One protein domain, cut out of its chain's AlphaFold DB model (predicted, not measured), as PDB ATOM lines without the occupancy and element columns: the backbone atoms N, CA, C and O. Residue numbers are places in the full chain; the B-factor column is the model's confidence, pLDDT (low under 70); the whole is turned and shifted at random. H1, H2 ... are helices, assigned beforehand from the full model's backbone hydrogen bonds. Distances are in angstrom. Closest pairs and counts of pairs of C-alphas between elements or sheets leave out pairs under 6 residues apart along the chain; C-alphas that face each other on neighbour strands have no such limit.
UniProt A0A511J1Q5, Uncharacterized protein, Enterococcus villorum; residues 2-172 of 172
ATOM      1  N   VAL A   2     132.985 -15.380 -19.900       48.72
ATOM      2  CA  VAL A   2     131.978 -15.770 -20.918       48.72
ATOM      3  C   VAL A   2     130.557 -15.899 -20.350       48.72
ATOM      4  O   VAL A   2     129.623 -15.358 -20.930       48.72
ATOM      5  N   ILE A   3     130.391 -16.523 -19.178       57.34
ATOM      6  CA  ILE A   3     129.060 -16.727 -18.581       57.34
ATOM      7  C   ILE A   3     128.366 -15.385 -18.276       57.34
ATOM      8  O   ILE A   3     127.184 -15.220 -18.551       57.34
ATOM      9  N   PHE A   4     129.120 -14.395 -17.788       53.78
ATOM     10  CA  PHE A   4     128.595 -13.075 -17.423       53.78
ATOM     11  C   PHE A   4     128.212 -12.226 -18.651       53.78
ATOM     12  O   PHE A   4     127.236 -11.480 -18.615       53.78
ATOM     13  N   LEU A   5     128.937 -12.369 -19.769       51.03
ATOM     14  CA  LEU A   5     128.623 -11.661 -21.016       51.03
ATOM     15  C   LEU A   5     127.341 -12.178 -21.678       51.03
ATOM     16  O   LEU A   5     126.542 -11.372 -22.152       51.03
ATOM     17  N   PHE A   6     127.105 -13.493 -21.660       54.06
ATOM     18  CA  PHE A   6     125.831 -14.060 -22.115       54.06
ATOM     19  C   PHE A   6     124.680 -13.672 -21.194       54.06
ATOM     20  O   PHE A   6     123.575 -13.394 -21.656       54.06
ATOM     21  N   TYR A   7     124.962 -13.562 -19.901       56.66
ATOM     22  CA  TYR A   7     123.980 -13.147 -18.920       56.66
ATOM     23  C   TYR A   7     123.444 -11.725 -19.160       56.66
ATOM     24  O   TYR A   7     122.245 -11.489 -19.028       56.66
ATOM     25  N   ARG A   8     124.275 -10.799 -19.665       54.16
ATOM     26  CA  ARG A   8     123.828  -9.455 -20.089       54.16
ATOM     27  C   ARG A   8     122.753  -9.486 -21.187       54.16
ATOM     28  O   ARG A   8     121.948  -8.568 -21.272       54.16
ATOM     29  N   SER A   9     122.716 -10.530 -22.020       53.12
ATOM     30  CA  SER A   9     121.670 -10.707 -23.043       53.12
ATOM     31  C   SER A   9     120.346 -11.220 -22.464       53.12
ATOM     32  O   SER A   9     119.306 -11.096 -23.108       53.12
ATOM     33  N   ILE A  10     120.395 -11.831 -21.284       54.91
ATOM     34  CA  ILE A  10     119.263 -12.431 -20.577       54.91
ATOM     35  C   ILE A  10     118.598 -11.359 -19.680       54.91
ATOM     36  O   ILE A  10     117.395 -11.382 -19.437       54.91
ATOM     37  N   ASP A  11     119.351 -10.353 -19.240       53.97
ATOM     38  CA  ASP A  11     119.000  -9.448 -18.143       53.97
ATOM     39  C   ASP A  11     118.579  -8.023 -18.569       53.97
ATOM     40  O   ASP A  11     119.213  -7.040 -18.200       53.97
ATOM     41  N   SER A  12     117.500  -7.868 -19.349       48.75
ATOM     42  CA  SER A  12     117.031  -6.513 -19.718       48.75
ATOM     43  C   SER A  12     116.027  -5.878 -18.746       48.75
ATOM     44  O   SER A  12     115.780  -4.678 -18.855       48.75
ATOM     45  N   LYS A  13     115.438  -6.622 -17.792       44.59
ATOM     46  CA  LYS A  13     114.377  -6.070 -16.913       44.59
ATOM     47  C   LYS A  13     114.316  -6.552 -15.456       44.59
ATOM     48  O   LYS A  13     113.510  -5.994 -14.718       44.59
ATOM     49  N   SER A  14     115.094  -7.544 -15.000       46.28
ATOM     50  CA  SER A  14     114.800  -8.203 -13.705       46.28
ATOM     51  C   SER A  14     115.879  -8.097 -12.617       46.28
ATOM     52  O   SER A  14     115.501  -8.113 -11.445       46.28
ATOM     53  N   ALA A  15     117.174  -7.945 -12.924       47.78
ATOM     54  CA  ALA A  15     118.197  -7.970 -11.866       47.78
ATOM     55  C   ALA A  15     118.386  -6.654 -11.085       47.78
ATOM     56  O   ALA A  15     118.885  -6.693  -9.964       47.78
ATOM     57  N   TYR A  16     117.968  -5.500 -11.620       47.69
ATOM     58  CA  TYR A  16     118.320  -4.191 -11.037       47.69
ATOM     59  C   TYR A  16     117.266  -3.547 -10.123       47.69
ATOM     60  O   TYR A  16     117.538  -2.502  -9.541       47.69
ATOM     61  N   HIS A  17     116.077  -4.138  -9.962       47.56
ATOM     62  CA  HIS A  17     114.996  -3.500  -9.192       47.56
ATOM     63  C   HIS A  17     114.871  -3.958  -7.729       47.56
ATOM     64  O   HIS A  17     114.004  -3.462  -7.012       47.56
ATOM     65  N   GLN A  18     115.716  -4.888  -7.273       55.22
ATOM     66  CA  GLN A  18     115.759  -5.323  -5.872       55.22
ATOM     67  C   GLN A  18     116.783  -4.474  -5.097       55.22
ATOM     68  O   GLN A  18     117.888  -4.263  -5.600       55.22
ATOM     69  N   PRO A  19     116.466  -3.996  -3.879       56.81
ATOM     70  CA  PRO A  19     117.428  -3.294  -3.034       56.81
ATOM     71  C   PRO A  19     118.686  -4.141  -2.818       56.81
ATOM     72  O   PRO A  19     118.592  -5.335  -2.533       56.81
ATOM     73  N   SER A  20     119.861  -3.516  -2.888       65.94
ATOM     74  CA  SER A  20     121.169  -4.163  -2.691       65.94
ATOM     75  C   SER A  20     121.234  -5.034  -1.427       65.94
ATOM     76  O   SER A  20     121.806  -6.122  -1.455       65.94
ATOM     77  N   PHE A  21     120.571  -4.613  -0.346       65.56
ATOM     78  CA  PHE A  21     120.475  -5.365   0.908       65.56
ATOM     79  C   PHE A  21     119.781  -6.733   0.780       65.56
ATOM     80  O   PHE A  21     120.210  -7.696   1.414       65.56
ATOM     81  N   ILE A  22     118.742  -6.853  -0.053       71.44
ATOM     82  CA  ILE A  22     117.997  -8.110  -0.239       71.44
ATOM     83  C   ILE A  22     118.836  -9.143  -0.995       71.44
ATOM     84  O   ILE A  22     118.816 -10.324  -0.644       71.44
ATOM     85  N   ASN A  23     119.641  -8.701  -1.961       79.69
ATOM     86  CA  ASN A  23     120.570  -9.586  -2.661       79.69
ATOM     87  C   ASN A  23     121.666 -10.098  -1.714       79.69
ATOM     88  O   ASN A  23     121.959 -11.289  -1.722       79.69
ATOM     89  N   CYS A  24     122.216  -9.246  -0.839       82.12
ATOM     90  CA  CYS A  24     123.224  -9.670   0.142       82.12
ATOM     91  C   CYS A  24     122.709 -10.765   1.092       82.12
ATOM     92  O   CYS A  24     123.432 -11.718   1.382       82.12
ATOM     93  N   TYR A  25     121.454 -10.671   1.545       87.88
ATOM     94  CA  TYR A  25     120.839 -11.713   2.375       87.88
ATOM     95  C   TYR A  25     120.719 -13.054   1.631       87.88
ATOM     96  O   TYR A  25     121.038 -14.105   2.184       87.88
ATOM     97  N   GLN A  26     120.325 -13.032   0.353       87.25
ATOM     98  CA  GLN A  26     120.249 -14.245  -0.472       87.25
ATOM     99  C   GLN A  26     121.625 -14.861  -0.730       87.25
ATOM    100  O   GLN A  26     121.765 -16.082  -0.650       87.25
ATOM    101  N   VAL A  27     122.643 -14.029  -0.971       88.94
ATOM    102  CA  VAL A  27     124.039 -14.469  -1.099       88.94
ATOM    103  C   VAL A  27     124.464 -15.236   0.151       88.94
ATOM    104  O   VAL A  27     124.991 -16.339   0.029       88.94
ATOM    105  N   ALA A  28     124.191 -14.698   1.345       90.56
ATOM    106  CA  ALA A  28     124.544 -15.353   2.601       90.56
ATOM    107  C   ALA A  28     123.855 -16.719   2.756       90.56
ATOM    108  O   ALA A  28     124.513 -17.701   3.093       90.56
ATOM    109  N   ILE A  29     122.556 -16.808   2.454       91.88
ATOM    110  CA  ILE A  29     121.812 -18.072   2.538       91.88
ATOM    111  C   ILE A  29     122.356 -19.114   1.555       91.88
ATOM    112  O   ILE A  29     122.557 -20.265   1.933       91.88
ATOM    113  N   ILE A  30     122.574 -18.736   0.295       92.12
ATOM    114  CA  ILE A  30     123.037 -19.673  -0.737       92.12
ATOM    115  C   ILE A  30     124.473 -20.123  -0.450       92.12
ATOM    116  O   ILE A  30     124.785 -21.307  -0.584       92.12
ATOM    117  N   ALA A  31     125.337 -19.206  -0.011       91.62
ATOM    118  CA  ALA A  31     126.692 -19.543   0.404       91.62
ATOM    119  C   ALA A  31     126.688 -20.517   1.592       91.62
ATOM    120  O   ALA A  31     127.449 -21.481   1.578       91.62
ATOM    121  N   LEU A  32     125.801 -20.310   2.576       93.25
ATOM    122  CA  LEU A  32     125.633 -21.207   3.722       93.25
ATOM    123  C   LEU A  32     125.078 -22.576   3.303       93.25
ATOM    124  O   LEU A  32     125.527 -23.603   3.799       93.25
ATOM    125  N   PHE A  33     124.142 -22.611   2.354       94.06
ATOM    126  CA  PHE A  33     123.616 -23.859   1.802       94.06
ATOM    127  C   PHE A  33     124.719 -24.695   1.137       94.06
ATOM    128  O   PHE A  33     124.871 -25.875   1.449       94.06
ATOM    129  N   TYR A  34     125.527 -24.089   0.261       92.56
ATOM    130  CA  TYR A  34     126.621 -24.802  -0.401       92.56
ATOM    131  C   TYR A  34     127.759 -25.166   0.550       92.56
ATOM    132  O   TYR A  34     128.315 -26.251   0.420       92.56
ATOM    133  N   SER A  35     128.107 -24.311   1.514       91.38
ATOM    134  CA  SER A  35     129.116 -24.672   2.516       91.38
ATOM    135  C   SER A  35     128.636 -25.817   3.412       91.38
ATOM    136  O   SER A  35     129.402 -26.741   3.666       91.38
ATOM    137  N   GLY A  36     127.359 -25.818   3.809       92.44
ATOM    138  CA  GLY A  36     126.731 -26.933   4.516       92.44
ATOM    139  C   GLY A  36     126.777 -28.226   3.703       92.44
ATOM    140  O   GLY A  36     127.205 -29.253   4.223       92.44
ATOM    141  N   TYR A  37     126.439 -28.162   2.412       90.62
ATOM    142  CA  TYR A  37     126.556 -29.304   1.502       90.62
ATOM    143  C   TYR A  37     127.987 -29.862   1.459       90.62
ATOM    144  O   TYR A  37     128.177 -31.066   1.612       90.62
ATOM    145  N   LEU A  38     129.001 -28.999   1.333       91.50
ATOM    146  CA  LEU A  38     130.410 -29.415   1.308       91.50
ATOM    147  C   LEU A  38     130.847 -30.134   2.586       91.50
ATOM    148  O   LEU A  38     131.596 -31.104   2.506       91.50
ATOM    149  N   ILE A  39     130.367 -29.677   3.744       90.38
ATOM    150  CA  ILE A  39     130.651 -30.316   5.033       90.38
ATOM    151  C   ILE A  39     129.956 -31.680   5.115       90.38
ATOM    152  O   ILE A  39     130.569 -32.640   5.556       90.38
ATOM    153  N   THR A  40     128.705 -31.805   4.652       88.75
ATOM    154  CA  THR A  40     127.968 -33.085   4.729       88.75
ATOM    155  C   THR A  40     128.569 -34.208   3.889       88.75
ATOM    156  O   THR A  40     128.355 -35.373   4.205       88.75
ATOM    157  N   ILE A  41     129.295 -33.865   2.824       87.31
ATOM    158  CA  ILE A  41     129.957 -34.836   1.947       87.31
ATOM    159  C   ILE A  41     131.450 -34.989   2.268       87.31
ATOM    160  O   ILE A  41     132.148 -35.659   1.521       87.31
ATOM    161  N   ASP A  42     131.967 -34.358   3.330       86.75
ATOM    162  CA  ASP A  42     133.403 -34.329   3.652       86.75
ATOM    163  C   ASP A  42     134.277 -33.959   2.433       86.75
ATOM    164  O   ASP A  42     135.277 -34.607   2.110       86.75
ATOM    165  N   ALA A  43     133.868 -32.913   1.701       85.62
ATOM    166  CA  ALA A  43     134.553 -32.498   0.484       85.62
ATOM    167  C   ALA A  43     135.995 -32.031   0.773       85.62
ATOM    168  O   ALA A  43     136.227 -31.284   1.729       85.62
ATOM    169  N   PRO A  44     136.971 -32.363  -0.093       84.19
ATOM    170  CA  PRO A  44     138.332 -31.869   0.060       84.19
ATOM    171  C   PRO A  44     138.385 -30.356  -0.189       84.19
ATOM    172  O   PRO A  44     138.171 -29.880  -1.306       84.19
ATOM    173  N   PHE A  45     138.722 -29.582   0.844       85.12
ATOM    174  CA  PHE A  45     138.939 -28.142   0.720       85.12
ATOM    175  C   PHE A  45     140.274 -27.857   0.029       85.12
ATOM    176  O   PHE A  45     141.333 -27.803   0.647       85.12
ATOM    177  N   ASN A  46     140.210 -27.658  -1.281       89.44
ATOM    178  CA  ASN A  46     141.340 -27.287  -2.123       89.44
ATOM    179  C   ASN A  46     141.029 -25.997  -2.901       89.44
ATOM    180  O   ASN A  46     139.912 -25.469  -2.861       89.44
ATOM    181  N   GLY A  47     142.016 -25.489  -3.644       87.38
ATOM    182  CA  GLY A  47     141.846 -24.280  -4.458       87.38
ATOM    183  C   GLY A  47     140.694 -24.378  -5.467       87.38
ATOM    184  O   GLY A  47     140.067 -23.370  -5.781       87.38
ATOM    185  N   PHE A  48     140.361 -25.587  -5.918       86.88
ATOM    186  CA  PHE A  48     139.291 -25.824  -6.877       86.88
ATOM    187  C   PHE A  48     137.897 -25.642  -6.275       86.88
ATOM    188  O   PHE A  48     137.051 -24.951  -6.851       86.88
ATOM    189  N   VAL A  49     137.667 -26.196  -5.083       89.31
ATOM    190  CA  VAL A  49     136.429 -25.992  -4.320       89.31
ATOM    191  C   VAL A  49     136.295 -24.524  -3.914       89.31
ATOM    192  O   VAL A  49     135.228 -23.936  -4.092       89.31
ATOM    193  N   PHE A  50     137.386 -23.887  -3.475       90.19
ATOM    194  CA  PHE A  50     137.388 -22.462  -3.132       90.19
ATOM    195  C   PHE A  50     137.027 -21.553  -4.316       90.19
ATOM    196  O   PHE A  50     136.176 -20.675  -4.174       90.19
ATOM    197  N   GLY A  51     137.612 -21.765  -5.499       89.50
ATOM    198  CA  GLY A  51     137.257 -20.976  -6.686       89.50
ATOM    199  C   GLY A  51     135.817 -21.210  -7.152       89.50
ATOM    200  O   GLY A  51     135.143 -20.286  -7.619       89.50
ATOM    201  N   SER A  52     135.308 -22.427  -6.954       90.12
ATOM    202  CA  SER A  52     133.909 -22.765  -7.230       90.12
ATOM    203  C   SER A  52     132.952 -22.044  -6.264       90.12
ATOM    204  O   SER A  52     131.964 -21.456  -6.701       90.12
ATOM    205  N   LEU A  53     133.277 -21.987  -4.967       91.31
ATOM    206  CA  LEU A  53     132.530 -21.209  -3.964       91.31
ATOM    207  C   LEU A  53     132.557 -19.700  -4.242       91.31
ATOM    208  O   LEU A  53     131.538 -19.023  -4.110       91.31
ATOM    209  N   LEU A  54     133.694 -19.153  -4.671       90.12
ATOM    210  CA  LEU A  54     133.768 -17.743  -5.062       90.12
ATOM    211  C   LEU A  54     132.846 -17.447  -6.255       90.12
ATOM    212  O   LEU A  54     132.203 -16.398  -6.320       90.12
ATOM    213  N   THR A  55     132.726 -18.406  -7.172       87.88
ATOM    214  CA  THR A  55     131.810 -18.314  -8.311       87.88
ATOM    215  C   THR A  55     130.348 -18.335  -7.866       87.88
ATOM    216  O   THR A  55     129.553 -17.539  -8.366       87.88
ATOM    217  N   VAL A  56     130.003 -19.173  -6.880       90.31
ATOM    218  CA  VAL A  56     128.680 -19.172  -6.233       90.31
ATOM    219  C   VAL A  56     128.321 -17.774  -5.739       90.31
ATOM    220  O   VAL A  56     127.271 -17.247  -6.107       90.31
ATOM    221  N   ILE A  57     129.216 -17.132  -4.986       88.62
ATOM    222  CA  ILE A  57     129.002 -15.770  -4.476       88.62
ATOM    223  C   ILE A  57     128.776 -14.787  -5.635       88.62
ATOM    224  O   ILE A  57     127.848 -13.979  -5.586       88.62
ATOM    225  N   GLY A  58     129.567 -14.893  -6.706       83.31
ATOM    226  CA  GLY A  58     129.429 -14.058  -7.902       83.31
ATOM    227  C   GLY A  58     128.055 -14.164  -8.576       83.31
ATOM    228  O   GLY A  58     127.459 -13.140  -8.908       83.31
ATOM    229  N   PHE A  59     127.516 -15.377  -8.737       81.69
ATOM    230  CA  PHE A  59     126.181 -15.581  -9.321       81.69
ATOM    231  C   PHE A  59     125.043 -15.182  -8.383       81.69
ATOM    232  O   PHE A  59     123.980 -14.777  -8.852       81.69
ATOM    233  N   CYS A  60     125.249 -15.240  -7.067       82.94
ATOM    234  CA  CYS A  60     124.232 -14.816  -6.105       82.94
ATOM    235  C   CYS A  60     123.887 -13.324  -6.234       82.94
ATOM    236  O   CYS A  60     122.728 -12.944  -6.059       82.94
ATOM    237  N   PHE A  61     124.847 -12.481  -6.634       79.81
ATOM    238  CA  PHE A  61     124.592 -11.062  -6.900       79.81
ATOM    239  C   PHE A  61     123.634 -10.805  -8.073       79.81
ATOM    240  O   PHE A  61     123.092  -9.709  -8.177       79.81
ATOM    241  N   SER A  62     123.345 -11.809  -8.908       74.62
ATOM    242  CA  SER A  62     122.306 -11.733  -9.944       74.62
ATOM    243  C   SER A  62     120.869 -11.798  -9.387       74.62
ATOM    244  O   SER A  62     119.910 -11.857 -10.160       74.62
ATOM    245  N   GLY A  63     120.698 -11.799  -8.058       76.44
ATOM    246  CA  GLY A  63     119.396 -11.788  -7.381       76.44
ATOM    247  C   GLY A  63     118.647 -13.116  -7.497       76.44
ATOM    248  O   GLY A  63     117.420 -13.133  -7.612       76.44
ATOM    249  N   ILE A  64     119.378 -14.226  -7.585       83.06
ATOM    250  CA  ILE A  64     118.812 -15.579  -7.634       83.06
ATOM    251  C   ILE A  64     118.338 -16.009  -6.247       83.06
ATOM    252  O   ILE A  64     118.994 -15.754  -5.240       83.06
ATOM    253  N   THR A  65     117.200 -16.694  -6.193       88.19
ATOM    254  CA  THR A  65     116.676 -17.241  -4.937       88.19
ATOM    255  C   THR A  65     117.046 -18.715  -4.798       88.19
ATOM    256  O   THR A  65     117.334 -19.389  -5.787       88.19
ATOM    257  N   LEU A  66     116.962 -19.264  -3.579       88.00
ATOM    258  CA  LEU A  66     117.153 -20.705  -3.354       88.00
ATOM    259  C   LEU A  66     116.270 -21.570  -4.271       88.00
ATOM    260  O   LEU A  66     116.705 -22.613  -4.745       88.00
ATOM    261  N   LYS A  67     115.044 -21.123  -4.571       87.44
ATOM    262  CA  LYS A  67     114.103 -21.850  -5.439       87.44
ATOM    263  C   LYS A  67     114.599 -21.994  -6.879       87.44
ATOM    264  O   LYS A  67     114.244 -22.969  -7.533       87.44
ATOM    265  N   ASP A  68     115.397 -21.043  -7.354       88.62
ATOM    266  CA  ASP A  68     115.968 -21.059  -8.705       88.62
ATOM    267  C   ASP A  68     117.190 -21.983  -8.792       88.62
ATOM    268  O   ASP A  68     117.513 -22.493  -9.860       88.62
ATOM    269  N   LEU A  69     117.846 -22.208  -7.653       90.75
ATOM    270  CA  LEU A  69     119.016 -23.067  -7.506       90.75
ATOM    271  C   LEU A  69     118.655 -24.550  -7.412       90.75
ATOM    272  O   LEU A  69     119.390 -25.386  -7.931       90.75
ATOM    273  N   PHE A  70     117.521 -24.884  -6.791       92.06
ATOM    274  CA  PHE A  70     117.101 -26.276  -6.605       92.06
ATOM    275  C   PHE A  70     117.039 -27.090  -7.909       92.06
ATOM    276  O   PHE A  70     117.595 -28.186  -7.928       92.06
ATOM    277  N   PRO A  71     116.413 -26.615  -9.006       93.06
ATOM    278  CA  PRO A  71     116.301 -27.411 -10.227       93.06
ATOM    279  C   PRO A  71     117.645 -27.807 -10.862       93.06
ATOM    280  O   PRO A  71     117.847 -29.007 -11.057       93.06
ATOM    281  N   PRO A  72     118.584 -26.886 -11.167       92.81
ATOM    282  CA  PRO A  72     119.873 -27.273 -11.741       92.81
ATOM    283  C   PRO A  72     120.724 -28.102 -10.773       92.81
ATOM    284  O   PRO A  72     121.372 -29.050 -11.211       92.81
ATOM    285  N   PHE A  73     120.668 -27.809  -9.469       93.44
ATOM    286  CA  PHE A  73     121.335 -28.604  -8.437       93.44
ATOM    287  C   PHE A  73     120.842 -30.060  -8.436       93.44
ATOM    288  O   PHE A  73     121.645 -30.988  -8.516       93.44
ATOM    289  N   LEU A  74     119.521 -30.272  -8.434       93.25
ATOM    290  CA  LEU A  74     118.921 -31.606  -8.511       93.25
ATOM    291  C   LEU A  74     119.257 -32.315  -9.824       93.25
ATOM    292  O   LEU A  74     119.505 -33.516  -9.813       93.25
ATOM    293  N   GLY A  75     119.292 -31.590 -10.944       91.56
ATOM    294  CA  GLY A  75     119.644 -32.164 -12.243       91.56
ATOM    295  C   GLY A  75     121.046 -32.775 -12.258       91.56
ATOM    296  O   GLY A  75     121.225 -33.887 -12.752       91.56
ATOM    297  N   VAL A  76     122.025 -32.086 -11.661       92.44
ATOM    298  CA  VAL A  76     123.389 -32.618 -11.508       92.44
ATOM    299  C   VAL A  76     123.403 -33.807 -10.545       92.44
ATOM    300  O   VAL A  76     123.975 -34.843 -10.866       92.44
ATOM    301  N   LEU A  77     122.725 -33.710  -9.396       90.50
ATOM    302  CA  LEU A  77     122.679 -34.809  -8.424       90.50
ATOM    303  C   LEU A  77     122.079 -36.098  -8.997       90.50
ATOM    304  O   LEU A  77     122.582 -37.180  -8.709       90.50
ATOM    305  N   VAL A  78     121.033 -35.996  -9.821       91.44
ATOM    306  CA  VAL A  78     120.424 -37.159 -10.480       91.44
ATOM    307  C   VAL A  78     121.465 -37.893 -11.322       91.44
ATOM    308  O   VAL A  78     121.634 -39.098 -11.166       91.44
ATOM    309  N   ILE A  79     122.218 -37.181 -12.161       89.56
ATOM    310  CA  ILE A  79     123.243 -37.810 -13.004       89.56
ATOM    311  C   ILE A  79     124.364 -38.414 -12.169       89.56
ATOM    312  O   ILE A  79     124.848 -39.494 -12.498       89.56
ATOM    313  N   GLN A  80     124.721 -37.786 -11.056       83.44
ATOM    314  CA  GLN A  80     125.711 -38.320 -10.126       83.44
ATOM    315  C   GLN A  80     125.256 -39.615  -9.450       83.44
ATOM    316  O   GLN A  80     126.060 -40.528  -9.333       83.44
ATOM    317  N   ILE A  81     123.982 -39.736  -9.066       83.75
ATOM    318  CA  ILE A  81     123.429 -40.977  -8.493       83.75
ATOM    319  C   ILE A  81     123.335 -42.089  -9.549       83.75
ATOM    320  O   ILE A  81     123.530 -43.260  -9.237       83.75
ATOM    321  N   LEU A  82     123.023 -41.736 -10.801       84.75
ATOM    322  CA  LEU A  82     122.979 -42.691 -11.913       84.75
ATOM    323  C   LEU A  82     124.369 -43.084 -12.434       84.75
ATOM    324  O   LEU A  82     124.483 -44.056 -13.181       84.75
ATOM    325  N   SER A  83     125.409 -42.327 -12.087       79.75
ATOM    326  CA  SER A  83     126.763 -42.598 -12.552       79.75
ATOM    327  C   SER A  83     127.320 -43.837 -11.836       79.75
ATOM    328  O   SER A  83     127.245 -43.916 -10.613       79.75
ATOM    329  N   PRO A  84     127.891 -44.812 -12.568       63.81
ATOM    330  CA  PRO A  84     128.358 -46.079 -11.996       63.81
ATOM    331  C   PRO A  84     129.578 -45.917 -11.076       63.81
ATOM    332  O   PRO A  84     129.838 -46.777 -10.236       63.81
ATOM    333  N   GLU A  85     130.318 -44.815 -11.211       61.34
ATOM    334  CA  GLU A  85     131.394 -44.457 -10.295       61.34
ATOM    335  C   GLU A  85     130.828 -43.603  -9.154       61.34
ATOM    336  O   GLU A  85     130.544 -42.419  -9.327       61.34
ATOM    337  N   ASN A  86     130.671 -44.207  -7.971       55.91
ATOM    338  CA  ASN A  86     130.201 -43.560  -6.737       55.91
ATOM    339  C   ASN A  86     131.245 -42.585  -6.150       55.91
ATOM    340  O   ASN A  86     131.634 -42.676  -4.987       55.91
ATOM    341  N   LEU A  87     131.728 -41.642  -6.954       62.59
ATOM    342  CA  LEU A  87     132.759 -40.671  -6.592       62.59
ATOM    343  C   LEU A  87     132.148 -39.320  -6.210       62.59
ATOM    344  O   LEU A  87     132.592 -38.268  -6.666       62.59
ATOM    345  N   ILE A  88     131.135 -39.334  -5.342       62.53
ATOM    346  CA  ILE A  88     130.412 -38.125  -4.898       62.53
ATOM    347  C   ILE A  88     131.372 -37.091  -4.280       62.53
ATOM    348  O   ILE A  88     131.189 -35.887  -4.458       62.53
ATOM    349  N   ASN A  89     132.452 -37.562  -3.649       61.97
ATOM    350  CA  ASN A  89     133.470 -36.724  -3.006       61.97
ATOM    351  C   ASN A  89     134.621 -36.328  -3.938       61.97
ATOM    352  O   ASN A  89     135.566 -35.661  -3.510       61.97
ATOM    353  N   SER A  90     134.581 -36.736  -5.210       80.75
ATOM    354  CA  SER A  90     135.599 -36.312  -6.163       80.75
ATOM    355  C   SER A  90     135.523 -34.809  -6.388       80.75
ATOM    356  O   SER A  90     134.458 -34.199  -6.503       80.75
ATOM    357  N   GLN A  91     136.701 -34.210  -6.484       80.31
ATOM    358  CA  GLN A  91     136.874 -32.778  -6.671       80.31
ATOM    359  C   GLN A  91     136.111 -32.245  -7.902       80.31
ATOM    360  O   GLN A  91     135.568 -31.138  -7.865       80.31
ATOM    361  N   GLU A  92     136.034 -33.037  -8.972       82.25
ATOM    362  CA  GLU A  92     135.317 -32.690 -10.201       82.25
ATOM    363  C   GLU A  92     133.806 -32.602  -9.980       82.25
ATOM    364  O   GLU A  92     133.190 -31.601 -10.353       82.25
ATOM    365  N   ILE A  93     133.225 -33.596  -9.302       86.81
ATOM    366  CA  ILE A  93     131.790 -33.646  -9.005       86.81
ATOM    367  C   ILE A  93     131.397 -32.524  -8.044       86.81
ATOM    368  O   ILE A  93     130.415 -31.820  -8.285       86.81
ATOM    369  N   VAL A  94     132.188 -32.290  -6.996       89.69
ATOM    370  CA  VAL A  94     131.931 -31.200  -6.047       89.69
ATOM    371  C   VAL A  94     131.912 -29.840  -6.754       89.69
ATOM    372  O   VAL A  94     130.994 -29.038  -6.557       89.69
ATOM    373  N   SER A  95     132.891 -29.577  -7.622       88.69
ATOM    374  CA  SER A  95     132.922 -28.334  -8.398       88.69
ATOM    375  C   SER A  95     131.772 -28.248  -9.395       88.69
ATOM    376  O   SER A  95     131.173 -27.188  -9.541       88.69
ATOM    377  N   LEU A  96     131.415 -29.351 -10.051       91.12
ATOM    378  CA  LEU A  96     130.274 -29.416 -10.961       91.12
ATOM    379  C   LEU A  96     128.966 -29.007 -10.270       91.12
ATOM    380  O   LEU A  96     128.217 -28.182 -10.797       91.12
ATOM    381  N   VAL A  97     128.734 -29.515  -9.057       92.31
ATOM    382  CA  VAL A  97     127.572 -29.156  -8.234       92.31
ATOM    383  C   VAL A  97     127.593 -27.671  -7.857       92.31
ATOM    384  O   VAL A  97     126.565 -27.002  -7.966       92.31
ATOM    385  N   LEU A  98     128.744 -27.117  -7.475       92.44
ATOM    386  CA  LEU A  98     128.874 -25.686  -7.160       92.44
ATOM    387  C   LEU A  98     128.650 -24.798  -8.396       92.44
ATOM    388  O   LEU A  98     127.929 -23.806  -8.324       92.44
ATOM    389  N   PHE A  99     129.214 -25.167  -9.548       92.00
ATOM    390  CA  PHE A  99     129.068 -24.420 -10.801       92.00
ATOM    391  C   PHE A  99     127.673 -24.526 -11.423       92.00
ATOM    392  O   PHE A  99     127.322 -23.671 -12.239       92.00
ATOM    393  N   SER A 100     126.847 -25.492 -11.004       92.44
ATOM    394  CA  SER A 100     125.436 -25.578 -11.412       92.44
ATOM    395  C   SER A 100     124.647 -24.302 -11.096       92.44
ATOM    396  O   SER A 100     123.690 -23.985 -11.801       92.44
ATOM    397  N   ILE A 101     125.099 -23.495 -10.126       91.75
ATOM    398  CA  ILE A 101     124.518 -22.180  -9.833       91.75
ATOM    399  C   ILE A 101     124.540 -21.222 -11.033       91.75
ATOM    400  O   ILE A 101     123.684 -20.346 -11.145       91.75
ATOM    401  N   GLY A 102     125.478 -21.401 -11.969       88.19
ATOM    402  CA  GLY A 102     125.524 -20.624 -13.206       88.19
ATOM    403  C   GLY A 102     124.300 -20.850 -14.104       88.19
ATOM    404  O   GLY A 102     123.994 -20.009 -14.948       88.19
ATOM    405  N   LEU A 103     123.557 -21.944 -13.891       88.88
ATOM    406  CA  LEU A 103     122.284 -22.256 -14.548       88.88
ATOM    407  C   LEU A 103     121.068 -21.705 -13.783       88.88
ATOM    408  O   LEU A 103     119.983 -21.575 -14.354       88.88
ATOM    409  N   SER A 104     121.211 -21.354 -12.503       88.69
ATOM    410  CA  SER A 104     120.116 -20.825 -11.676       88.69
ATOM    411  C   SER A 104     119.412 -19.629 -12.306       88.69
ATOM    412  O   SER A 104     118.180 -19.599 -12.324       88.69
ATOM    413  N   PRO A 105     120.105 -18.645 -12.898       84.31
ATOM    414  CA  PRO A 105     119.360 -17.541 -13.462       84.31
ATOM    415  C   PRO A 105     118.711 -17.840 -14.829       84.31
ATOM    416  O   PRO A 105     117.711 -17.209 -15.174       84.31
ATOM    417  N   LEU A 106     119.185 -18.849 -15.576       85.69
ATOM    418  CA  LEU A 106     118.430 -19.410 -16.707       85.69
ATOM    419  C   LEU A 106     117.095 -19.986 -16.210       85.69
ATOM    420  O   LEU A 106     116.042 -19.726 -16.796       85.69
ATOM    421  N   THR A 107     117.139 -20.702 -15.085       87.56
ATOM    422  CA  THR A 107     115.969 -21.271 -14.400       87.56
ATOM    423  C   THR A 107     114.977 -20.188 -13.979       87.56
ATOM    424  O   THR A 107     113.786 -20.299 -14.271       87.56
ATOM    425  N   LYS A 108     115.469 -19.101 -13.376       85.19
ATOM    426  CA  LYS A 108     114.645 -17.970 -12.928       85.19
ATOM    427  C   LYS A 108     113.830 -17.341 -14.063       85.19
ATOM    428  O   LYS A 108     112.686 -16.950 -13.859       85.19
ATOM    429  N   GLN A 109     114.402 -17.238 -15.263       82.50
ATOM    430  CA  GLN A 109     113.734 -16.583 -16.390       82.50
ATOM    431  C   GLN A 109     112.907 -17.510 -17.277       82.50
ATOM    432  O   GLN A 109     111.907 -17.083 -17.854       82.50
ATOM    433  N   LYS A 110     113.360 -18.750 -17.460       82.56
ATOM    434  CA  LYS A 110     112.779 -19.692 -18.428       82.56
ATOM    435  C   LYS A 110     111.988 -20.821 -17.774       82.56
ATOM    436  O   LYS A 110     111.343 -21.588 -18.483       82.56
ATOM    437  N   GLY A 111     112.004 -20.898 -16.446       85.75
ATOM    438  CA  GLY A 111     111.244 -21.853 -15.653       85.75
ATOM    439  C   GLY A 111     112.078 -23.019 -15.120       85.75
ATOM    440  O   GLY A 111     113.161 -23.343 -15.610       85.75
ATOM    441  N   GLN A 112     111.514 -23.685 -14.110       89.38
ATOM    442  CA  GLN A 112     112.170 -24.738 -13.327       89.38
ATOM    443  C   GLN A 112     112.528 -25.983 -14.148       89.38
ATOM    444  O   GLN A 112     113.610 -26.539 -13.977       89.38
ATOM    445  N   LEU A 113     111.660 -26.382 -15.085       89.19
ATOM    446  CA  LEU A 113     111.884 -27.533 -15.970       89.19
ATOM    447  C   LEU A 113     113.175 -27.383 -16.779       89.19
ATOM    448  O   LEU A 113     113.983 -28.305 -16.849       89.19
ATOM    449  N   LEU A 114     113.396 -26.202 -17.358       88.62
ATOM    450  CA  LEU A 114     114.579 -25.949 -18.172       88.62
ATOM    451  C   LEU A 114     115.854 -25.893 -17.320       88.62
ATOM    452  O   LEU A 114     116.910 -26.337 -17.763       88.62
ATOM    453  N   GLY A 115     115.744 -25.415 -16.078       89.62
ATOM    454  CA  GLY A 115     116.817 -25.487 -15.090       89.62
ATOM    455  C   GLY A 115     117.228 -26.918 -14.771       89.62
ATOM    456  O   GLY A 115     118.405 -27.254 -14.831       89.62
ATOM    457  N   PHE A 116     116.253 -27.790 -14.522       94.12
ATOM    458  CA  PHE A 116     116.510 -29.199 -14.230       94.12
ATOM    459  C   PHE A 116     117.198 -29.927 -15.393       94.12
ATOM    460  O   PHE A 116     118.254 -30.532 -15.210       94.12
ATOM    461  N   PHE A 117     116.659 -29.804 -16.612       93.94
ATOM    462  CA  PHE A 117     117.274 -30.423 -17.791       93.94
ATOM    463  C   PHE A 117     118.648 -29.842 -18.120       93.94
ATOM    464  O   PHE A 117     119.531 -30.583 -18.541       93.94
ATOM    465  N   SER A 118     118.859 -28.540 -17.918       92.50
ATOM    466  CA  SER A 118     120.183 -27.942 -18.125       92.50
ATOM    467  C   SER A 118     121.205 -28.421 -17.088       92.50
ATOM    468  O   SER A 118     122.358 -28.628 -17.452       92.50
ATOM    469  N   GLY A 119     120.791 -28.693 -15.844       92.50
ATOM    470  CA  GLY A 119     121.634 -29.341 -14.833       92.50
ATOM    471  C   GLY A 119     122.065 -30.751 -15.243       92.50
ATOM    472  O   GLY A 119     123.248 -31.080 -15.179       92.50
ATOM    473  N   ILE A 120     121.133 -31.553 -15.766       94.19
ATOM    474  CA  ILE A 120     121.443 -32.876 -16.338       94.19
ATOM    475  C   ILE A 120     122.451 -32.749 -17.487       94.19
ATOM    476  O   ILE A 120     123.451 -33.462 -17.542       94.19
ATOM    477  N   LEU A 121     122.198 -31.816 -18.405       94.25
ATOM    478  CA  LEU A 121     123.025 -31.619 -19.593       94.25
ATOM    479  C   LEU A 121     124.435 -31.143 -19.224       94.25
ATOM    480  O   LEU A 121     125.403 -31.579 -19.839       94.25
ATOM    481  N   LEU A 122     124.561 -30.317 -18.183       93.94
ATOM    482  CA  LEU A 122     125.843 -29.914 -17.612       93.94
ATOM    483  C   LEU A 122     126.654 -31.112 -17.116       93.94
ATOM    484  O   LEU A 122     127.828 -31.224 -17.466       93.94
ATOM    485  N   ALA A 123     126.035 -32.016 -16.358       91.81
ATOM    486  CA  ALA A 123     126.725 -33.191 -15.842       91.81
ATOM    487  C   ALA A 123     127.171 -34.158 -16.949       91.81
ATOM    488  O   ALA A 123     128.268 -34.704 -16.880       91.81
ATOM    489  N   LEU A 124     126.375 -34.300 -18.011       91.06
ATOM    490  CA  LEU A 124     126.738 -35.109 -19.178       91.06
ATOM    491  C   LEU A 124     127.821 -34.454 -20.048       91.06
ATOM    492  O   LEU A 124     128.639 -35.146 -20.652       91.06
ATOM    493  N   PHE A 125     127.825 -33.124 -20.140       91.25
ATOM    494  CA  PHE A 125     128.745 -32.400 -21.013       91.25
ATOM    495  C   PHE A 125     130.123 -32.184 -20.384       91.25
ATOM    496  O   PHE A 125     131.114 -32.120 -21.109       91.25
ATOM    497  N   ALA A 126     130.217 -32.085 -19.056       90.25
ATOM    498  CA  ALA A 126     131.483 -31.814 -18.380       90.25
ATOM    499  C   ALA A 126     132.600 -32.829 -18.727       90.25
ATOM    500  O   ALA A 126     133.676 -32.375 -19.122       90.25
ATOM    501  N   PRO A 127     132.388 -34.160 -18.716       88.25
ATOM    502  CA  PRO A 127     133.423 -35.117 -19.126       88.25
ATOM    503  C   PRO A 127     133.861 -34.953 -20.589       88.25
ATOM    504  O   PRO A 127     135.041 -35.081 -20.912       88.25
ATOM    505  N   LEU A 128     132.926 -34.612 -21.480       89.12
ATOM    506  CA  LEU A 128     133.227 -34.387 -22.895       89.12
ATOM    507  C   LEU A 128     134.076 -33.124 -23.083       89.12
ATOM    508  O   LEU A 128     135.056 -33.123 -23.824       89.12
ATOM    509  N   ALA A 129     133.732 -32.053 -22.367       87.94
ATOM    510  CA  ALA A 129     134.510 -30.823 -22.355       87.94
ATOM    511  C   ALA A 129     135.932 -31.050 -21.818       87.94
ATOM    512  O   ALA A 129     136.883 -30.533 -22.404       87.94
ATOM    513  N   PHE A 130     136.087 -31.897 -20.793       87.31
ATOM    514  CA  PHE A 130     137.396 -32.263 -20.253       87.31
ATOM    515  C   PHE A 130     138.303 -32.897 -21.313       87.31
ATOM    516  O   PHE A 130     139.471 -32.520 -21.441       87.31
ATOM    517  N   GLN A 131     137.750 -33.823 -22.105       87.19
ATOM    518  CA  GLN A 131     138.461 -34.476 -23.207       87.19
ATOM    519  C   GLN A 131     138.859 -33.482 -24.304       87.19
ATOM    520  O   GLN A 131     139.971 -33.566 -24.820       87.19
ATOM    521  N   LEU A 132     137.997 -32.509 -24.626       87.00
ATOM    522  CA  LEU A 132     138.263 -31.516 -25.677       87.00
ATOM    523  C   LEU A 132     139.505 -30.665 -25.405       87.00
ATOM    524  O   LEU A 132     140.242 -30.345 -26.334       87.00
ATOM    525  N   HIS A 133     139.736 -30.282 -24.150       86.00
ATOM    526  CA  HIS A 133     140.894 -29.472 -23.771       86.00
ATOM    527  C   HIS A 133     141.996 -30.282 -23.071       86.00
ATOM    528  O   HIS A 133     142.937 -29.686 -22.550       86.00
ATOM    529  N   GLY A 134     141.870 -31.611 -22.984       85.00
ATOM    530  CA  GLY A 134     142.871 -32.506 -22.390       85.00
ATOM    531  C   GLY A 134     143.289 -32.143 -20.959       85.00
ATOM    532  O   GLY A 134     144.462 -32.251 -20.621       85.00
ATOM    533  N   GLY A 135     142.368 -31.629 -20.138       81.81
ATOM    534  CA  GLY A 135     142.675 -31.206 -18.761       81.81
ATOM    535  C   GLY A 135     143.383 -29.849 -18.599       81.81
ATOM    536  O   GLY A 135     143.655 -29.445 -17.473       81.81
ATOM    537  N   LEU A 136     143.625 -29.092 -19.680       86.44
ATOM    538  CA  LEU A 136     144.244 -27.756 -19.597       86.44
ATOM    539  C   LEU A 136     143.379 -26.702 -18.883       86.44
ATOM    540  O   LEU A 136     143.901 -25.709 -18.376       86.44
ATOM    541  N   ASN A 137     142.060 -26.896 -18.835       86.81
ATOM    542  CA  ASN A 137     141.157 -26.050 -18.068       86.81
ATOM    543  C   ASN A 137     140.821 -26.717 -16.734       86.81
ATOM    544  O   ASN A 137     140.014 -27.644 -16.686       86.81
ATOM    545  N   LEU A 138     141.401 -26.185 -15.653       81.62
ATOM    546  CA  LEU A 138     141.093 -26.640 -14.301       81.62
ATOM    547  C   LEU A 138     139.589 -26.506 -14.025       81.62
ATOM    548  O   LEU A 138     138.956 -27.473 -13.626       81.62
ATOM    549  N   TYR A 139     138.989 -25.342 -14.311       85.38
ATOM    550  CA  TYR A 139     137.561 -25.045 -14.100       85.38
ATOM    551  C   TYR A 139     136.691 -25.481 -15.278       85.38
ATOM    552  O   TYR A 139     135.898 -24.709 -15.831       85.38
ATOM    553  N   ASN A 140     136.821 -26.753 -15.648       89.75
ATOM    554  CA  ASN A 140     136.027 -27.360 -16.705       89.75
ATOM    555  C   ASN A 140     134.515 -27.260 -16.433       89.75
ATOM    556  O   ASN A 140     133.758 -26.866 -17.317       89.75
ATOM    557  N   SER A 141     134.075 -27.472 -15.191       90.00
ATOM    558  CA  SER A 141     132.666 -27.336 -14.794       90.00
ATOM    559  C   SER A 141     132.069 -25.965 -15.134       90.00
ATOM    560  O   SER A 141     130.941 -25.868 -15.618       90.00
ATOM    561  N   GLY A 142     132.842 -24.890 -14.953       88.88
ATOM    562  CA  GLY A 142     132.415 -23.539 -15.320       88.88
ATOM    563  C   GLY A 142     132.366 -23.305 -16.826       88.88
ATOM    564  O   GLY A 142     131.437 -22.673 -17.328       88.88
ATOM    565  N   PHE A 143     133.333 -23.846 -17.563       88.69
ATOM    566  CA  PHE A 143     133.324 -23.807 -19.023       88.69
ATOM    567  C   PHE A 143     132.113 -24.557 -19.590       88.69
ATOM    568  O   PHE A 143     131.338 -23.976 -20.351       88.69
ATOM    569  N   ALA A 144     131.889 -25.791 -19.139       91.31
ATOM    570  CA  ALA A 144     130.736 -26.603 -19.502       91.31
ATOM    571  C   ALA A 144     129.416 -25.876 -19.198       91.31
ATOM    572  O   ALA A 144     128.546 -25.806 -20.065       91.31
ATOM    573  N   CYS A 145     129.296 -25.238 -18.028       91.62
ATOM    574  CA  CYS A 145     128.125 -24.432 -17.677       91.62
ATOM    575  C   CYS A 145     127.870 -23.313 -18.694       91.62
ATOM    576  O   CYS A 145     126.744 -23.154 -19.166       91.62
ATOM    577  N   GLY A 146     128.899 -22.550 -19.073       88.44
ATOM    578  CA  GLY A 146     128.761 -21.487 -20.073       88.44
ATOM    579  C   GLY A 146     128.298 -22.001 -21.438       88.44
ATOM    580  O   GLY A 146     127.436 -21.387 -22.075       88.44
ATOM    581  N   PHE A 147     128.818 -23.152 -21.869       90.00
ATOM    582  CA  PHE A 147     128.395 -23.804 -23.108       90.00
ATOM    583  C   PHE A 147     126.938 -24.260 -23.054       90.00
ATOM    584  O   PHE A 147     126.165 -23.942 -23.956       90.00
ATOM    585  N   VAL A 148     126.537 -24.938 -21.979       92.06
ATOM    586  CA  VAL A 148     125.168 -25.442 -21.789       92.06
ATOM    587  C   VAL A 148     124.154 -24.301 -21.802       92.06
ATOM    588  O   VAL A 148     123.159 -24.381 -22.520       92.06
ATOM    589  N   VAL A 149     124.426 -23.202 -21.087       89.31
ATOM    590  CA  VAL A 149     123.568 -22.003 -21.107       89.31
ATOM    591  C   VAL A 149     123.402 -21.482 -22.533       89.31
ATOM    592  O   VAL A 149     122.280 -21.241 -22.980       89.31
ATOM    593  N   THR A 150     124.509 -21.348 -23.262       87.38
ATOM    594  CA  THR A 150     124.509 -20.833 -24.637       87.38
ATOM    595  C   THR A 150     123.686 -21.727 -25.566       87.38
ATOM    596  O   THR A 150     122.862 -21.230 -26.336       87.38
ATOM    597  N   LEU A 151     123.848 -23.048 -25.457       89.56
ATOM    598  CA  LEU A 151     123.083 -24.025 -26.232       89.56
ATOM    599  C   LEU A 151     121.584 -23.948 -25.920       89.56
ATOM    600  O   LEU A 151     120.770 -23.842 -26.840       89.56
ATOM    601  N   CYS A 152     121.207 -23.943 -24.638       87.19
ATOM    602  CA  CYS A 152     119.809 -23.848 -24.220       87.19
ATOM    603  C   CYS A 152     119.142 -22.567 -24.743       87.19
ATOM    604  O   CYS A 152     118.031 -22.619 -25.275       87.19
ATOM    605  N   LEU A 153     119.822 -21.423 -24.641       85.31
ATOM    606  CA  LEU A 153     119.304 -20.146 -25.134       85.31
ATOM    607  C   LEU A 153     119.178 -20.122 -26.659       85.31
ATOM    608  O   LEU A 153     118.159 -19.656 -27.171       85.31
ATOM    609  N   GLY A 154     120.160 -20.660 -27.386       85.50
ATOM    610  CA  GLY A 154     120.113 -20.742 -28.846       85.50
ATOM    611  C   GLY A 154     118.926 -21.571 -29.349       85.50
ATOM    612  O   GLY A 154     118.208 -21.152 -30.260       85.50
ATOM    613  N   ILE A 155     118.656 -22.714 -28.708       84.56
ATOM    614  CA  ILE A 155     117.495 -23.563 -29.026       84.56
ATOM    615  C   ILE A 155     116.185 -22.809 -28.762       84.56
ATOM    616  O   ILE A 155     115.276 -22.821 -29.598       84.56
ATOM    617  N   GLN A 156     116.092 -22.103 -27.632       80.44
ATOM    618  CA  GLN A 156     114.912 -21.307 -27.298       80.44
ATOM    619  C   GLN A 156     114.677 -20.153 -28.274       80.44
ATOM    620  O   GLN A 156     113.538 -19.921 -28.683       80.44
ATOM    621  N   GLN A 157     115.730 -19.436 -28.666       79.19
ATOM    622  CA  GLN A 157     115.627 -18.330 -29.615       79.19
ATOM    623  C   GLN A 157     115.115 -18.825 -30.971       79.19
ATOM    624  O   GLN A 157     114.184 -18.240 -31.523       79.19
ATOM    625  N   LYS A 158     115.632 -19.960 -31.458       76.38
ATOM    626  CA  LYS A 158     115.147 -20.600 -32.689       76.38
ATOM    627  C   LYS A 158     113.655 -20.946 -32.613       76.38
ATOM    628  O   LYS A 158     112.929 -20.722 -33.581       76.38
ATOM    629  N   HIS A 159     113.185 -21.465 -31.476       71.44
ATOM    630  CA  HIS A 159     111.768 -21.795 -31.281       71.44
ATOM    631  C   HIS A 159     110.870 -20.547 -31.233       71.44
ATOM    632  O   HIS A 159     109.747 -20.546 -31.744       71.44
ATOM    633  N   HIS A 160     111.360 -19.456 -30.642       70.00
ATOM    634  CA  HIS A 160     110.635 -18.191 -30.616       70.00
ATOM    635  C   HIS A 160     110.500 -17.594 -32.027       70.00
ATOM    636  O   HIS A 160     109.397 -17.240 -32.446       70.00
ATOM    637  N   SER A 161     111.586 -17.584 -32.807       59.50
ATOM    638  CA  SER A 161     111.577 -17.097 -34.192       59.50
ATOM    639  C   SER A 161     110.665 -17.919 -35.113       59.50
ATOM    640  O   SER A 161     109.950 -17.345 -35.932       59.50
ATOM    641  N   SER A 162     110.622 -19.249 -34.962       59.44
ATOM    642  CA  SER A 162     109.767 -20.115 -35.789       59.44
ATOM    643  C   SER A 162     108.273 -19.979 -35.471       59.44
ATOM    644  O   SER A 162     107.432 -20.144 -36.357       59.44
ATOM    645  N   THR A 163     107.930 -19.633 -34.228       67.06
ATOM    646  CA  THR A 163     106.542 -19.382 -33.810       67.06
ATOM    647  C   THR A 163     106.008 -18.082 -34.416       67.06
ATOM    648  O   THR A 163     104.906 -18.067 -34.963       67.06
ATOM    649  N   ILE A 164     106.813 -17.013 -34.408       65.81
ATOM    650  CA  ILE A 164     106.445 -15.722 -35.016       65.81
ATOM    651  C   ILE A 164     106.215 -15.882 -36.525       65.81
ATOM    652  O   ILE A 164     105.218 -15.395 -37.050       65.81
ATOM    653  N   GLN A 165     107.078 -16.638 -37.209       59.84
ATOM    654  CA  GLN A 165     106.986 -16.855 -38.655       59.84
ATOM    655  C   GLN A 165     105.739 -17.658 -39.074       59.84
ATOM    656  O   GLN A 165     105.183 -17.436 -40.148       59.84
ATOM    657  N   LYS A 166     105.261 -18.579 -38.224       57.12
ATOM    658  CA  LYS A 166     103.989 -19.288 -38.446       57.12
ATOM    659  C   LYS A 166     102.772 -18.391 -38.210       57.12
ATOM    660  O   LYS A 166     101.773 -18.553 -38.904       57.12
ATOM    661  N   SER A 167     102.852 -17.451 -37.265       51.91
ATOM    662  CA  SER A 167     101.767 -16.501 -36.990       51.91
ATOM    663  C   SER A 167     101.567 -15.504 -38.134       51.91
ATOM    664  O   SER A 167     100.428 -15.236 -38.497       51.91
ATOM    665  N   THR A 168     102.642 -14.996 -38.742       63.41
ATOM    666  CA  THR A 168     102.556 -14.071 -39.888       63.41
ATOM    667  C   THR A 168     102.107 -14.747 -41.180       63.41
ATOM    668  O   THR A 168     101.447 -14.118 -41.995       63.41
ATOM    669  N   LYS A 169     102.409 -16.036 -41.374       56.34
ATOM    670  CA  LYS A 169     101.975 -16.780 -42.570       56.34
ATOM    671  C   LYS A 169     100.512 -17.245 -42.518       56.34
ATOM    672  O   LYS A 169     100.001 -17.705 -43.527       56.34
ATOM    673  N   LYS A 170      99.856 -17.176 -41.353       56.06
ATOM    674  CA  LYS A 170      98.432 -17.515 -41.167       56.06
ATOM    675  C   LYS A 170      97.511 -16.290 -41.293       56.06
ATOM    676  O   LYS A 170      96.302 -16.452 -41.408       56.06
ATOM    677  N   SER A 171      98.072 -15.081 -41.234       52.34
ATOM    678  CA  SER A 171      97.352 -13.811 -41.403       52.34
ATOM    679  C   SER A 171      97.396 -13.262 -42.837       52.34
ATOM    680  O   SER A 171      96.970 -12.130 -43.051       52.34
ATOM    681  N   ILE A 172      97.952 -14.026 -43.782       51.53
ATOM    682  CA  ILE A 172      97.999 -13.753 -45.228       51.53
ATOM    683  C   ILE A 172      97.280 -14.912 -45.910       51.53
ATOM    684  O   ILE A 172      96.483 -14.643 -46.830       51.53
TER     685      ILE A 172
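Overview. This is residues 2 to 172 of the 172 residues of an uncharacterized protein of Enterococcus villorum (UniProt A0A511J1Q5). A compact body of helices is built round H5, and the long last helix H7 packs along one side of it with its first half, then sticks out as an arm at residues 157 to 172. The helical hairpin of H2 and H3 covers another side, with H3 next to H5; H4 and H6 pack on H5 and on each other, and short H1 packs on H7. The printed part has 171 residues with seven named helices, H1 to H7 in order, and no named strand: all helix. It is compact, with a radius of gyration of the C-alphas of 17.1 A, but elongated, spanning 63 by 41 by 27 A.

Arrangement. H7, residues 140 to 170, touches H5, residues 91 to 110, with residues 141 to 149 alone, at a shallow tilt of 24 degrees, the same way; the closest C-alphas, of Leu 96 and Ser 141, are 5.0 A apart. With residues 140 to 152 alone H7 touches H6, residues 112 to 132, at a steep tilt of 52 degrees, closest at the C-alphas of Ala 126 and Ala 144, 5.4 A. With residues 145 to 150 alone it touches H1, residues 2 to 10, closest at the C-alphas of Ile 3 and Gly 146, 5.0 A. H5, the hub, touches four helices. H4, residues 66 to 82, forms a hairpin with H5, closest at the C-alphas of Leu 69 and Ser 104, 4.9 A, and touches H6, closest at those of Pro 72 and Gly 119, 4.1 A. H5 and H6 form a hairpin too, closest at the C-alphas of Thr 107 and Gly 115, 4.4 A. H3, residues 47 to 60, touches H5 at a shallow tilt of 11 degrees, closest at the C-alphas of Ser 52 and Ser 95, 5.8 A. H2, residues 20 to 40, makes a hairpin with H3, closest at the C-alphas of Val 27 and Cys 60, 5.0 A; H2, H3 and H5 are a bundle, helices side by side. Every O i to N i+4 pair is within hydrogen-bond range in H2, H3 and H7, against 3 of 5 in H1, 11 of 13 in H4, 10 of 16 in H5 and 15 of 17 in H6.

Along the chain. H1 begins at C-alpha 2, (131.978, -15.770, -20.918). H2 is 30.6 A long, H5 29.8 A and H6 29.7 A. H4, H5 and H6 have kinks of 28, 37 and 39 degrees near residues 73, 103 and 124. H7 runs 45.9 A to C-alpha 170 at (98.432, -17.515, -41.167).

Size, cuts and confidence. The C-alphas farthest apart, of Asp 42 and Ile 172, are 63.8 A apart. The printed part has no cut and no long link. pLDDT is under 70 at residues 2 to 21, 84 to 89 and 161 to 172.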